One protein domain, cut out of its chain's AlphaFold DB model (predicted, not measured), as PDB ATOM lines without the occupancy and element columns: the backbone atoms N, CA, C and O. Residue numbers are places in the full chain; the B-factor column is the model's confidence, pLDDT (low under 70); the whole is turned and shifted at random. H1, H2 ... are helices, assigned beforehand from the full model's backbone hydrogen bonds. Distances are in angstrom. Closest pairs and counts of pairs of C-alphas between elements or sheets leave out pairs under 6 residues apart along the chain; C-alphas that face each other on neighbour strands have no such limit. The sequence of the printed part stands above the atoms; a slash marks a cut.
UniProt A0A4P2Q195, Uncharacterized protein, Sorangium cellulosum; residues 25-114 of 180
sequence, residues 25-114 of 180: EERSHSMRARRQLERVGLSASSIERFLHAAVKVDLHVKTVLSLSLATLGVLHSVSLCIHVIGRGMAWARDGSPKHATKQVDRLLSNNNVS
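This is residues 25 to 114 of the 180 residues of an uncharacterized protein of Sorangium cellulosum (UniProt A0A4P2Q195). H3 runs through the middle, crossed by H2 on one side and H5 on the other, while H4 packs across its last residues. H1 packs on H4 at one end of the whole. The compact printed part, all helix, has 90 residues with five named helices, H1 to H5 in order; its radius of gyration of the C-alphas is 12.7 A and its spans 38 by 27 by 19 A.

H3, residues 61 to 75, with residues 69 to 75 alone touches H4, residues 82 to 92, about perpendicular at 88 degrees; their closest C-alphas, Gly 73 and Met 89, are 3.7 A apart. H2, residues 44 to 54, touches H3 at a steep tilt of 67 degrees, opposite ways (closest C-alphas Glu 48 and Ser 68, 5.2 A). H5, residues 97 to 108, touches H4 at a steep tilt of 56 degrees, opposite ways, closest at the C-alphas of Gly 86 and Thr 101, 3.9 A. H1, residues 25 to 39, touches H4, closest at the C-alphas of Ser 30 and Gly 88, 5.9 A. In these five helices every O i to N i+4 pair is within hydrogen-bond range.

H1 runs 21.6 A from C-alpha 25 at (-27.834, -18.505, -65.268); H3 measures 21.1 A; H5 ends at C-alpha 108, (-32.107, -9.885, -41.995).

The farthest C-alphas, Glu 25 and Asp 58, are 38.4 A apart. The printed part has no cut and no long link; no printed residue is under 70 in pLDDT.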
ATOM      1  N   GLU A  25     -28.334 -19.829 -64.893       91.56
ATOM      2  CA  GLU A  25     -27.834 -18.505 -65.268       91.56
ATOM      3  C   GLU A  25     -27.208 -17.784 -64.075       91.56
ATOM      4  O   GLU A  25     -26.065 -17.335 -64.151       91.56
ATOM      5  N   GLU A  26     -27.906 -17.756 -62.941       93.44
ATOM      6  CA  GLU A  26     -27.398 -17.219 -61.678       93.44
ATOM      7  C   GLU A  26     -26.091 -17.904 -61.265       93.44
ATOM      8  O   GLU A  26     -25.135 -17.236 -60.865       93.44
ATOM      9  N   ARG A  27     -26.014 -19.236 -61.400       93.25
ATOM     10  CA  ARG A  27     -24.792 -19.986 -61.092       93.25
ATOM     11  C   ARG A  27     -23.660 -19.588 -62.028       93.25
ATOM     12  O   ARG A  27     -22.546 -19.344 -61.572       93.25
ATOM     13  N   SER A  28     -23.942 -19.496 -63.322       94.12
ATOM     14  CA  SER A  28     -22.969 -19.079 -64.333       94.12
ATOM     15  C   SER A  28     -22.449 -17.667 -64.063       94.12
ATOM     16  O   SER A  28     -21.241 -17.431 -64.131       94.12
ATOM     17  N   HIS A  29     -23.335 -16.742 -63.688       94.56
ATOM     18  CA  HIS A  29     -22.962 -15.402 -63.255       94.56
ATOM     19  C   HIS A  29     -22.073 -15.443 -62.011       94.56
ATOM     20  O   HIS A  29     -20.985 -14.873 -62.029       94.56
ATOM     21  N   SER A  30     -22.469 -16.179 -60.970       94.31
ATOM     22  CA  SER A  30     -21.683 -16.316 -59.740       94.31
ATOM     23  C   SER A  30     -20.277 -16.864 -60.003       94.31
ATOM     24  O   SER A  30     -19.318 -16.428 -59.368       94.31
ATOM     25  N   MET A  31     -20.118 -17.792 -60.953       93.31
ATOM     26  CA  MET A  31     -18.797 -18.303 -61.340       93.31
ATOM     27  C   MET A  31     -17.938 -17.246 -62.043       93.31
ATOM     28  O   MET A  31     -16.726 -17.203 -61.835       93.31
ATOM     29  N   ARG A  32     -18.542 -16.375 -62.862       94.56
ATOM     30  CA  ARG A  32     -17.840 -15.231 -63.471       94.56
ATOM     31  C   ARG A  32     -17.457 -14.199 -62.409       94.56
ATOM     32  O   ARG A  32     -16.301 -13.783 -62.372       94.56
ATOM     33  N   ALA A  33     -18.391 -13.861 -61.518       93.50
ATOM     34  CA  ALA A  33     -18.168 -12.960 -60.392       93.50
ATOM     35  C   ALA A  33     -17.026 -13.463 -59.500       93.50
ATOM     36  O   ALA A  33     -16.121 -12.696 -59.197       93.50
ATOM     37  N   ARG A  34     -16.982 -14.767 -59.185       92.69
ATOM     38  CA  ARG A  34     -15.898 -15.391 -58.406       92.69
ATOM     39  C   ARG A  34     -14.515 -15.065 -58.967       92.69
ATOM     40  O   ARG A  34     -13.686 -14.518 -58.249       92.69
ATOM     41  N   ARG A  35     -14.300 -15.309 -60.263       92.38
ATOM     42  CA  ARG A  35     -13.018 -15.016 -60.932       92.38
ATOM     43  C   ARG A  35     -12.666 -13.530 -60.868       92.38
ATOM     44  O   ARG A  35     -11.510 -13.166 -60.666       92.38
ATOM     45  N   GLN A  36     -13.658 -12.660 -61.057       94.19
ATOM     46  CA  GLN A  36     -13.458 -11.214 -61.002       94.19
ATOM     47  C   GLN A  36     -13.102 -10.736 -59.588       94.19
ATOM     48  O   GLN A  36     -12.196  -9.917 -59.451       94.19
ATOM     49  N   LEU A  37     -13.793 -11.244 -58.567       93.81
ATOM     50  CA  LEU A  37     -13.604 -10.891 -57.160       93.81
ATOM     51  C   LEU A  37     -12.270 -11.413 -56.617       93.81
ATOM     52  O   LEU A  37     -11.556 -10.670 -55.947       93.81
ATOM     53  N   GLU A  38     -11.880 -12.637 -56.984       91.06
ATOM     54  CA  GLU A  38     -10.563 -13.205 -56.670       91.06
ATOM     55  C   GLU A  38      -9.436 -12.334 -57.248       91.06
ATOM     56  O   GLU A  38      -8.484 -12.014 -56.538       91.06
ATOM     57  N   ARG A  39      -9.581 -11.851 -58.492       93.94
ATOM     58  CA  ARG A  39      -8.598 -10.957 -59.132       93.94
ATOM     59  C   ARG A  39      -8.396  -9.638 -58.381       93.94
ATOM     60  O   ARG A  39      -7.305  -9.082 -58.426       93.94
ATOM     61  N   VAL A  40      -9.433  -9.124 -57.717       93.50
ATOM     62  CA  VAL A  40      -9.363  -7.882 -56.924       93.50
ATOM     63  C   VAL A  40      -9.164  -8.135 -55.423       93.50
ATOM     64  O   VAL A  40      -9.193  -7.193 -54.638       93.50
ATOM     65  N   GLY A  41      -8.962  -9.391 -55.004       92.19
ATOM     66  CA  GLY A  41      -8.717  -9.752 -53.604       92.19
ATOM     67  C   GLY A  41      -9.937  -9.634 -52.678       92.19
ATOM     68  O   GLY A  41      -9.782  -9.564 -51.452       92.19
ATOM     69  N   LEU A  42     -11.153  -9.612 -53.233       92.19
ATOM     70  CA  LEU A  42     -12.394  -9.563 -52.461       92.19
ATOM     71  C   LEU A  42     -12.821 -10.978 -52.054       92.19
ATOM     72  O   LEU A  42     -13.333 -11.753 -52.855       92.19
ATOM     73  N   SER A  43     -12.612 -11.300 -50.779       92.25
ATOM     74  CA  SER A  43     -13.012 -12.556 -50.139       92.25
ATOM     75  C   SER A  43     -13.806 -12.283 -48.860       92.25
ATOM     76  O   SER A  43     -13.799 -11.157 -48.360       92.25
ATOM     77  N   ALA A  44     -14.437 -13.315 -48.284       90.62
ATOM     78  CA  ALA A  44     -15.124 -13.197 -46.991       90.62
ATOM     79  C   ALA A  44     -14.227 -12.563 -45.913       90.62
ATOM     80  O   ALA A  44     -14.657 -11.652 -45.214       90.62
ATOM     81  N   SER A  45     -12.960 -12.980 -45.831       92.31
ATOM     82  CA  SER A  45     -12.004 -12.449 -44.854       92.31
ATOM     83  C   SER A  45     -11.614 -10.997 -45.139       92.31
ATOM     84  O   SER A  45     -11.437 -10.218 -44.207       92.31
ATOM     85  N   SER A  46     -11.475 -10.605 -46.411       94.19
ATOM     86  CA  SER A  46     -11.233  -9.199 -46.770       94.19
ATOM     87  C   SER A  46     -12.424  -8.312 -46.401       94.19
ATOM     88  O   SER A  46     -12.227  -7.213 -45.889       94.19
ATOM     89  N   ILE A  47     -13.647  -8.808 -46.605       94.31
ATOM     90  CA  ILE A  47     -14.884  -8.115 -46.230       94.31
ATOM     91  C   ILE A  47     -15.002  -8.007 -44.708       94.31
ATOM     92  O   ILE A  47     -15.322  -6.942 -44.199       94.31
ATOM     93  N   GLU A  48     -14.713  -9.074 -43.968       93.00
ATOM     94  CA  GLU A  48     -14.725  -9.065 -42.503       93.00
ATOM     95  C   GLU A  48     -13.734  -8.040 -41.933       93.00
ATOM     96  O   GLU A  48     -14.112  -7.215 -41.102       93.00
ATOM     97  N   ARG A  49     -12.495  -8.005 -42.448       92.50
ATOM     98  CA  ARG A  49     -11.512  -6.970 -42.079       92.50
ATOM     99  C   ARG A  49     -12.020  -5.563 -42.382       92.50
ATOM    100  O   ARG A  49     -11.835  -4.659 -41.571       92.50
ATOM    101  N   PHE A  50     -12.661  -5.376 -43.535       91.25
ATOM    102  CA  PHE A  50     -13.264  -4.097 -43.895       91.25
ATOM    103  C   PHE A  50     -14.390  -3.708 -42.930       91.25
ATOM    104  O   PHE A  50     -14.419  -2.571 -42.469       91.25
ATOM    105  N   LEU A  51     -15.274  -4.644 -42.575       89.81
ATOM    106  CA  LEU A  51     -16.356  -4.406 -41.621       89.81
ATOM    107  C   LEU A  51     -15.816  -3.982 -40.254       89.81
ATOM    108  O   LEU A  51     -16.329  -3.022 -39.696       89.81
ATOM    109  N   HIS A  52     -14.746  -4.606 -39.756       88.19
ATOM    110  CA  HIS A  52     -14.104  -4.175 -38.510       88.19
ATOM    111  C   HIS A  52     -13.520  -2.756 -38.577       88.19
ATOM    112  O   HIS A  52     -13.513  -2.046 -37.574       88.19
ATOM    113  N   ALA A  53     -13.027  -2.329 -39.742       85.81
ATOM    114  CA  ALA A  53     -12.475  -0.986 -39.918       85.81
ATOM    115  C   ALA A  53     -13.567   0.086 -40.094       85.81
ATOM    116  O   ALA A  53     -13.440   1.192 -39.564       85.81
ATOM    117  N   ALA A  54     -14.621  -0.234 -40.849       85.50
ATOM    118  CA  ALA A  54     -15.689   0.694 -41.206       85.50
ATOM    119  C   ALA A  54     -16.771   0.802 -40.124       85.50
ATOM    120  O   ALA A  54     -17.289   1.887 -39.869       85.50
ATOM    121  N   VAL A  55     -17.101  -0.307 -39.463       81.19
ATOM    122  CA  VAL A  55     -18.151  -0.376 -38.447       81.19
ATOM    123  C   VAL A  55     -17.504  -0.417 -37.068       81.19
ATOM    124  O   VAL A  55     -17.170  -1.475 -36.545       81.19
ATOM    125  N   LYS A  56     -17.349   0.753 -36.444       72.19
ATOM    126  CA  LYS A  56     -16.855   0.890 -35.059       72.19
ATOM    127  C   LYS A  56     -17.959   0.663 -34.015       72.19
ATOM    128  O   LYS A  56     -18.059   1.406 -33.045       72.19
ATOM    129  N   VAL A  57     -18.816  -0.326 -34.250       77.81
ATOM    130  CA  VAL A  57     -19.863  -0.764 -33.314       77.81
ATOM    131  C   VAL A  57     -19.446  -2.121 -32.771       77.81
ATOM    132  O   VAL A  57     -18.948  -2.953 -33.529       77.81
ATOM    133  N   ASP A  58     -19.650  -2.347 -31.474       82.69
ATOM    134  CA  ASP A  58     -19.372  -3.641 -30.856       82.69
ATOM    135  C   ASP A  58     -20.405  -4.679 -31.323       82.69
ATOM    136  O   ASP A  58     -21.504  -4.810 -30.783       82.69
ATOM    137  N   LEU A  59     -20.077  -5.360 -32.419       84.81
ATOM    138  CA  LEU A  59     -20.856  -6.459 -32.965       84.81
ATOM    139  C   LEU A  59     -20.223  -7.776 -32.540       84.81
ATOM    140  O   LEU A  59     -19.027  -8.001 -32.717       84.81
ATOM    141  N   HIS A  60     -21.059  -8.712 -32.092       89.44
ATOM    142  CA  HIS A  60     -20.602 -10.071 -31.830       89.44
ATOM    143  C   HIS A  60     -19.918 -10.652 -33.083       89.44
ATOM    144  O   HIS A  60     -20.461 -10.596 -34.183       89.44
ATOM    145  N   VAL A  61     -18.771 -11.316 -32.903       89.81
ATOM    146  CA  VAL A  61     -17.996 -11.997 -33.962       89.81
ATOM    147  C   VAL A  61     -18.858 -12.819 -34.942       89.81
ATOM    148  O   VAL A  61     -18.669 -12.745 -36.153       89.81
ATOM    149  N   LYS A  62     -19.868 -13.564 -34.461       91.75
ATOM    150  CA  LYS A  62     -20.789 -14.332 -35.321       91.75
ATOM    151  C   LYS A  62     -21.668 -13.438 -36.199       91.75
ATOM    152  O   LYS A  62     -21.996 -13.823 -37.318       91.75
ATOM    153  N   THR A  63     -22.050 -12.264 -35.703       90.94
ATOM    154  CA  THR A  63     -22.803 -11.258 -36.455       90.94
ATOM    155  C   THR A  63     -21.942 -10.665 -37.562       90.94
ATOM    156  O   THR A  63     -22.397 -10.611 -38.703       90.94
ATOM    157  N   VAL A  64     -20.688 -10.309 -37.265       91.62
ATOM    158  CA  VAL A  64     -19.736  -9.815 -38.275       91.62
ATOM    159  C   VAL A  64     -19.493 -10.869 -39.355       91.62
ATOM    160  O   VAL A  64     -19.585 -10.559 -40.541       91.62
ATOM    161  N   LEU A  65     -19.288 -12.130 -38.964       92.75
ATOM    162  CA  LEU A  65     -19.162 -13.241 -39.907       92.75
ATOM    163  C   LEU A  65     -20.422 -13.401 -40.774       92.75
ATOM    164  O   LEU A  65     -20.332 -13.605 -41.979       92.75
ATOM    165  N   SER A  66     -21.615 -13.306 -40.187       93.75
ATOM    166  CA  SER A  66     -22.866 -13.403 -40.947       93.75
ATOM    167  C   SER A  66     -22.997 -12.263 -41.968       93.75
ATOM    168  O   SER A  66     -23.336 -12.508 -43.126       93.75
ATOM    169  N   LEU A  67     -22.654 -11.031 -41.573       93.81
ATOM    170  CA  LEU A  67     -22.629  -9.860 -42.455       93.81
ATOM    171  C   LEU A  67     -21.598 -10.007 -43.580       93.81
ATOM    172  O   LEU A  67     -21.913  -9.713 -44.734       93.81
ATOM    173  N   SER A  68     -20.389 -10.488 -43.280       95.12
ATOM    174  CA  SER A  68     -19.336 -10.666 -44.288       95.12
ATOM    175  C   SER A  68     -19.724 -11.721 -45.323       95.12
ATOM    176  O   SER A  68     -19.557 -11.514 -46.527       95.12
ATOM    177  N   LEU A  69     -20.332 -12.817 -44.872       96.19
ATOM    178  CA  LEU A  69     -20.830 -13.888 -45.727       96.19
ATOM    179  C   LEU A  69     -22.022 -13.453 -46.585       96.19
ATOM    180  O   LEU A  69     -22.053 -13.756 -47.778       96.19
ATOM    181  N   ALA A  70     -22.978 -12.718 -46.017       96.31
ATOM    182  CA  ALA A  70     -24.100 -12.180 -46.781       96.31
ATOM    183  C   ALA A  70     -23.636 -11.149 -47.820       96.31
ATOM    184  O   ALA A  70     -24.090 -11.192 -48.961       96.31
ATOM    185  N   THR A  71     -22.675 -10.290 -47.465       96.06
ATOM    186  CA  THR A  71     -22.050  -9.332 -48.394       96.06
ATOM    187  C   THR A  71     -21.339 -10.056 -49.533       96.06
ATOM    188  O   THR A  71     -21.522  -9.699 -50.694       96.06
ATOM    189  N   LEU A  72     -20.591 -11.125 -49.236       96.81
ATOM    190  CA  LEU A  72     -20.026 -11.989 -50.272       96.81
ATOM    191  C   LEU A  72     -21.134 -12.554 -51.174       96.81
ATOM    192  O   LEU A  72     -21.007 -12.530 -52.392       96.81
ATOM    193  N   GLY A  73     -22.248 -13.001 -50.592       96.94
ATOM    194  CA  GLY A  73     -23.417 -13.446 -51.347       96.94
ATOM    195  C   GLY A  73     -23.954 -12.392 -52.311       96.94
ATOM    196  O   GLY A  73     -24.203 -12.716 -53.470       96.94
ATOM    197  N   VAL A  74     -24.073 -11.138 -51.868       97.06
ATOM    198  CA  VAL A  74     -24.505 -10.004 -52.704       97.06
ATOM    199  C   VAL A  74     -23.549  -9.799 -53.877       97.06
ATOM    200  O   VAL A  74     -24.002  -9.698 -55.011       97.06
ATOM    201  N   LEU A  75     -22.236  -9.820 -53.635       96.75
ATOM    202  CA  LEU A  75     -21.223  -9.634 -54.682       96.75
ATOM    203  C   LEU A  75     -21.230 -10.742 -55.750       96.75
ATOM    204  O   LEU A  75     -20.772 -10.521 -56.868       96.75
ATOM    205  N   HIS A  76     -21.743 -11.926 -55.415       96.38
ATOM    206  CA  HIS A  76     -21.884 -13.058 -56.335       96.38
ATOM    207  C   HIS A  76     -23.275 -13.166 -56.982       96.38
ATOM    208  O   HIS A  76     -23.521 -14.100 -57.751       96.38
ATOM    209  N   SER A  77     -24.196 -12.259 -56.657       96.25
ATOM    210  CA  SER A  77     -25.603 -12.354 -57.046       96.25
ATOM    211  C   SER A  77     -25.963 -11.425 -58.194       96.25
ATOM    212  O   SER A  77     -25.491 -10.299 -58.281       96.25
ATOM    213  N   VAL A  78     -26.884 -11.888 -59.042       94.50
ATOM    214  CA  VAL A  78     -27.461 -11.096 -60.144       94.50
ATOM    215  C   VAL A  78     -28.566 -10.142 -59.692       94.50
ATOM    216  O   VAL A  78     -28.952  -9.250 -60.440       94.50
ATOM    217  N   SER A  79     -29.121 -10.352 -58.497       94.19
ATOM    218  CA  SER A  79     -30.212  -9.555 -57.943       94.19
ATOM    219  C   SER A  79     -30.173  -9.551 -56.417       94.19
ATOM    220  O   SER A  79     -29.516 -10.385 -55.788       94.19
ATOM    221  N   LEU A  80     -30.917  -8.623 -55.814       93.12
ATOM    222  CA  LEU A  80     -30.996  -8.447 -54.361       93.12
ATOM    223  C   LEU A  80     -32.109  -9.278 -53.699       93.12
ATOM    224  O   LEU A  80     -32.508  -9.011 -52.569       93.12
ATOM    225  N   CYS A  81     -32.611 -10.320 -54.366       95.25
ATOM    226  CA  CYS A  81     -33.546 -11.249 -53.738       95.25
ATOM    227  C   CYS A  81     -32.818 -12.128 -52.705       95.25
ATOM    228  O   CYS A  81     -31.795 -12.737 -53.017       95.25
ATOM    229  N   ILE A  82     -33.390 -12.296 -51.504       95.50
ATOM    230  CA  ILE A  82     -32.788 -13.055 -50.381       95.50
ATOM    231  C   ILE A  82     -32.308 -14.450 -50.813       95.50
ATOM    232  O   ILE A  82     -31.211 -14.894 -50.473       95.50
ATOM    233  N   HIS A  83     -33.116 -15.148 -51.612       95.88
ATOM    234  CA  HIS A  83     -32.788 -16.485 -52.095       95.88
ATOM    235  C   HIS A  83     -31.681 -16.504 -53.163       95.88
ATOM    236  O   HIS A  83     -31.035 -17.540 -53.322       95.88
ATOM    237  N   VAL A  84     -31.477 -15.412 -53.912       96.94
ATOM    238  CA  VAL A  84     -30.380 -15.279 -54.888       96.94
ATOM    239  C   VAL A  84     -29.091 -14.983 -54.134       96.94
ATOM    240  O   VAL A  84     -28.120 -15.702 -54.338       96.94
ATOM    241  N   ILE A  85     -29.128 -14.066 -53.162       97.62
ATOM    242  CA  ILE A  85     -28.009 -13.773 -52.247       97.62
ATOM    243  C   ILE A  85     -27.532 -15.046 -51.546       97.62
ATOM    244  O   ILE A  85     -26.341 -15.363 -51.550       97.62
ATOM    245  N   GLY A  86     -28.464 -15.832 -50.999       97.56
ATOM    246  CA  GLY A  86     -28.150 -17.125 -50.394       97.56
ATOM    247  C   GLY A  86     -27.497 -18.106 -51.371       97.56
ATOM    248  O   GLY A  86     -26.554 -18.806 -51.008       97.56
ATOM    249  N   ARG A  87     -27.948 -18.156 -52.630       97.19
ATOM    250  CA  ARG A  87     -27.322 -18.997 -53.664       97.19
ATOM    251  C   ARG A  87     -25.928 -18.512 -54.050       97.19
ATOM    252  O   ARG A  87     -25.014 -19.335 -54.068       97.19
ATOM    253  N   GLY A  88     -25.748 -17.210 -54.273       96.75
ATOM    254  CA  GLY A  88     -24.446 -16.593 -54.534       96.75
ATOM    255  C   GLY A  88     -23.450 -16.902 -53.418       96.75
ATOM    256  O   GLY A  88     -22.351 -17.381 -53.681       96.75
ATOM    257  N   MET A  89     -23.878 -16.763 -52.157       97.19
ATOM    258  CA  MET A  89     -23.061 -17.105 -50.990       97.19
ATOM    259  C   MET A  89     -22.678 -18.589 -50.964       97.19
ATOM    260  O   MET A  89     -21.538 -18.930 -50.649       97.19
ATOM    261  N   ALA A  90     -23.621 -19.483 -51.282       97.06
ATOM    262  CA  ALA A  90     -23.359 -20.918 -51.330       97.06
ATOM    263  C   ALA A  90     -22.332 -21.267 -52.410       97.06
ATOM    264  O   ALA A  90     -21.376 -21.976 -52.122       97.06
ATOM    265  N   TRP A  91     -22.490 -20.757 -53.630       95.38
ATOM    266  CA  TRP A  91     -21.574 -21.047 -54.736       95.38
ATOM    267  C   TRP A  91     -20.192 -20.418 -54.559       95.38
ATOM    268  O   TRP A  91     -19.201 -21.000 -54.994       95.38
ATOM    269  N   ALA A  92     -20.099 -19.269 -53.888       94.62
ATOM    270  CA  ALA A  92     -18.817 -18.664 -53.529       94.62
ATOM    271  C   ALA A  92     -17.999 -19.532 -52.555       94.62
ATOM    272  O   ALA A  92     -16.778 -19.414 -52.497       94.62
ATOM    273  N   ARG A  93     -18.669 -20.398 -51.785       93.94
ATOM    274  CA  ARG A  93     -18.078 -21.210 -50.711       93.94
ATOM    275  C   ARG A  93     -18.244 -22.715 -50.900       93.94
ATOM    276  O   ARG A  93     -18.033 -23.463 -49.947       93.94
ATOM    277  N   ASP A  94     -18.694 -23.141 -52.076       93.06
ATOM    278  CA  ASP A  94     -18.973 -24.544 -52.391       93.06
ATOM    279  C   ASP A  94     -19.917 -25.221 -51.359       93.06
ATOM    280  O   ASP A  94     -19.796 -26.396 -51.022       93.06
ATOM    281  N   GLY A  95     -20.879 -24.448 -50.836       93.38
ATOM    282  CA  GLY A  95     -21.836 -24.848 -49.802       93.38
ATOM    283  C   GLY A  95     -23.249 -25.146 -50.318       93.38
ATOM    284  O   GLY A  95     -23.538 -25.125 -51.513       93.38
ATOM    285  N   SER A  96     -24.178 -25.398 -49.389       96.19
ATOM    286  CA  SER A  96     -25.581 -25.711 -49.709       96.19
ATOM    287  C   SER A  96     -26.444 -24.451 -49.892       96.19
ATOM    288  O   SER A  96     -26.622 -23.696 -48.926       96.19
ATOM    289  N   PRO A  97     -27.095 -24.264 -51.060       95.50
ATOM    290  CA  PRO A  97     -28.042 -23.173 -51.312       95.50
ATOM    291  C   PRO A  97     -29.159 -23.023 -50.276       95.50
ATOM    292  O   PRO A  97     -29.524 -21.906 -49.902       95.50
ATOM    293  N   LYS A  98     -29.707 -24.148 -49.797       95.19
ATOM    294  CA  LYS A  98     -30.808 -24.165 -48.822       95.19
ATOM    295  C   LYS A  98     -30.360 -23.571 -47.489       95.19
ATOM    296  O   LYS A  98     -31.050 -22.727 -46.921       95.19
ATOM    297  N   HIS A  99     -29.206 -24.009 -46.991       96.50
ATOM    298  CA  HIS A  99     -28.671 -23.528 -45.719       96.50
ATOM    299  C   HIS A  99     -28.209 -22.079 -45.817       96.50
ATOM    300  O   HIS A  99     -28.470 -21.302 -44.905       96.50
ATOM    301  N   ALA A 100     -27.600 -21.708 -46.939       97.19
ATOM    302  CA  ALA A 100     -27.148 -20.354 -47.191       97.19
ATOM    303  C   ALA A 100     -28.313 -19.352 -47.277       97.19
ATOM    304  O   ALA A 100     -28.279 -18.317 -46.623       97.19
ATOM    305  N   THR A 101     -29.400 -19.701 -47.975       97.06
ATOM    306  CA  THR A 101     -30.626 -18.877 -48.000       97.06
ATOM    307  C   THR A 101     -31.185 -18.671 -46.594       97.06
ATOM    308  O   THR A 101     -31.492 -17.547 -46.212       97.06
ATOM    309  N   LYS A 102     -31.238 -19.738 -45.784       96.88
ATOM    310  CA  LYS A 102     -31.689 -19.654 -44.388       96.88
ATOM    311  C   LYS A 102     -30.781 -18.770 -43.527       96.88
ATOM    312  O   LYS A 102     -31.259 -18.145 -42.589       96.88
ATOM    313  N   GLN A 103     -29.477 -18.750 -43.794       96.25
ATOM    314  CA  GLN A 103     -28.542 -17.878 -43.078       96.25
ATOM    315  C   GLN A 103     -28.797 -16.402 -43.399       96.25
ATOM    316  O   GLN A 103     -28.877 -15.608 -42.469       96.25
ATOM    317  N   VAL A 104     -28.985 -16.054 -44.677       97.00
ATOM    318  CA  VAL A 104     -29.276 -14.670 -45.096       97.00
ATOM    319  C   VAL A 104     -30.615 -14.198 -44.527       97.00
ATOM    320  O   VAL A 104     -30.686 -13.131 -43.933       97.00
ATOM    321  N   ASP A 105     -31.654 -15.022 -44.631       96.44
ATOM    322  CA  ASP A 105     -32.980 -14.737 -44.074       96.44
ATOM    323  C   ASP A 105     -32.932 -14.458 -42.556       96.44
ATOM    324  O   ASP A 105     -33.425 -13.440 -42.065       96.44
ATOM    325  N   ARG A 106     -32.218 -15.310 -41.809       95.12
ATOM    326  CA  ARG A 106     -32.005 -15.131 -40.364       95.12
ATOM    327  C   ARG A 106     -31.165 -13.910 -40.017       95.12
ATOM    328  O   ARG A 106     -31.378 -13.346 -38.952       95.12
ATOM    329  N   LEU A 107     -30.205 -13.526 -40.861       94.44
ATOM    330  CA  LEU A 107     -29.427 -12.301 -40.671       94.44
ATOM    331  C   LEU A 107     -30.329 -11.069 -40.770       94.44
ATOM    332  O   LEU A 107     -30.239 -10.197 -39.915       94.44
ATOM    333  N   LEU A 108     -31.197 -11.015 -41.782       92.25
ATOM    334  CA  LEU A 108     -32.107  -9.885 -41.995       92.25
ATOM    335  C   LEU A 108     -33.192  -9.788 -40.918       92.25
ATOM    336  O   LEU A 108     -33.694  -8.704 -40.650       92.25
ATOM    337  N   SER A 109     -33.505 -10.909 -40.268       91.00
ATOM    338  CA  SER A 109     -34.435 -10.972 -39.134       91.00
ATOM    339  C   SER A 109     -33.737 -10.877 -37.766       91.00
ATOM    340  O   SER A 109     -34.362 -11.111 -36.732       91.00
ATOM    341  N   ASN A 110     -32.425 -10.616 -37.726       90.94
ATOM    342  CA  ASN A 110     -31.661 -10.586 -36.480       90.94
ATOM    343  C   ASN A 110     -31.778  -9.216 -35.804       90.94
ATOM    344  O   ASN A 110     -31.126  -8.267 -36.224       90.94
ATOM    345  N   ASN A 111     -32.504  -9.142 -34.687       87.31
ATOM    346  CA  ASN A 111     -32.663  -7.907 -33.906       87.31
ATOM    347  C   ASN A 111     -31.340  -7.323 -33.372       87.31
ATOM    348  O   ASN A 111     -31.280  -6.143 -33.044       87.31
ATOM    349  N   ASN A 112     -30.266  -8.121 -33.306       84.44
ATOM    350  CA  ASN A 112     -28.934  -7.627 -32.939       84.44
ATOM    351  C   ASN A 112     -28.226  -6.888 -34.090       84.44
ATOM    352  O   ASN A 112     -27.131  -6.363 -33.903       84.44
ATOM    353  N   VAL A 113     -28.810  -6.877 -35.290       85.25
ATOM    354  CA  VAL A 113     -28.348  -6.104 -36.442       85.25
ATOM    355  C   VAL A 113     -29.331  -4.964 -36.649       85.25
ATOM    356  O   VAL A 113     -30.378  -5.133 -37.263       85.25
ATOM    357  N   SER A 114     -28.990  -3.790 -36.127       84.88
ATOM    358  CA  SER A 114     -29.757  -2.571 -36.378       84.88
ATOM    359  C   SER A 114     -29.179  -1.855 -37.596       84.88
ATOM    360  O   SER A 114     -28.028  -1.406 -37.524       84.88
TER     361      SER A 114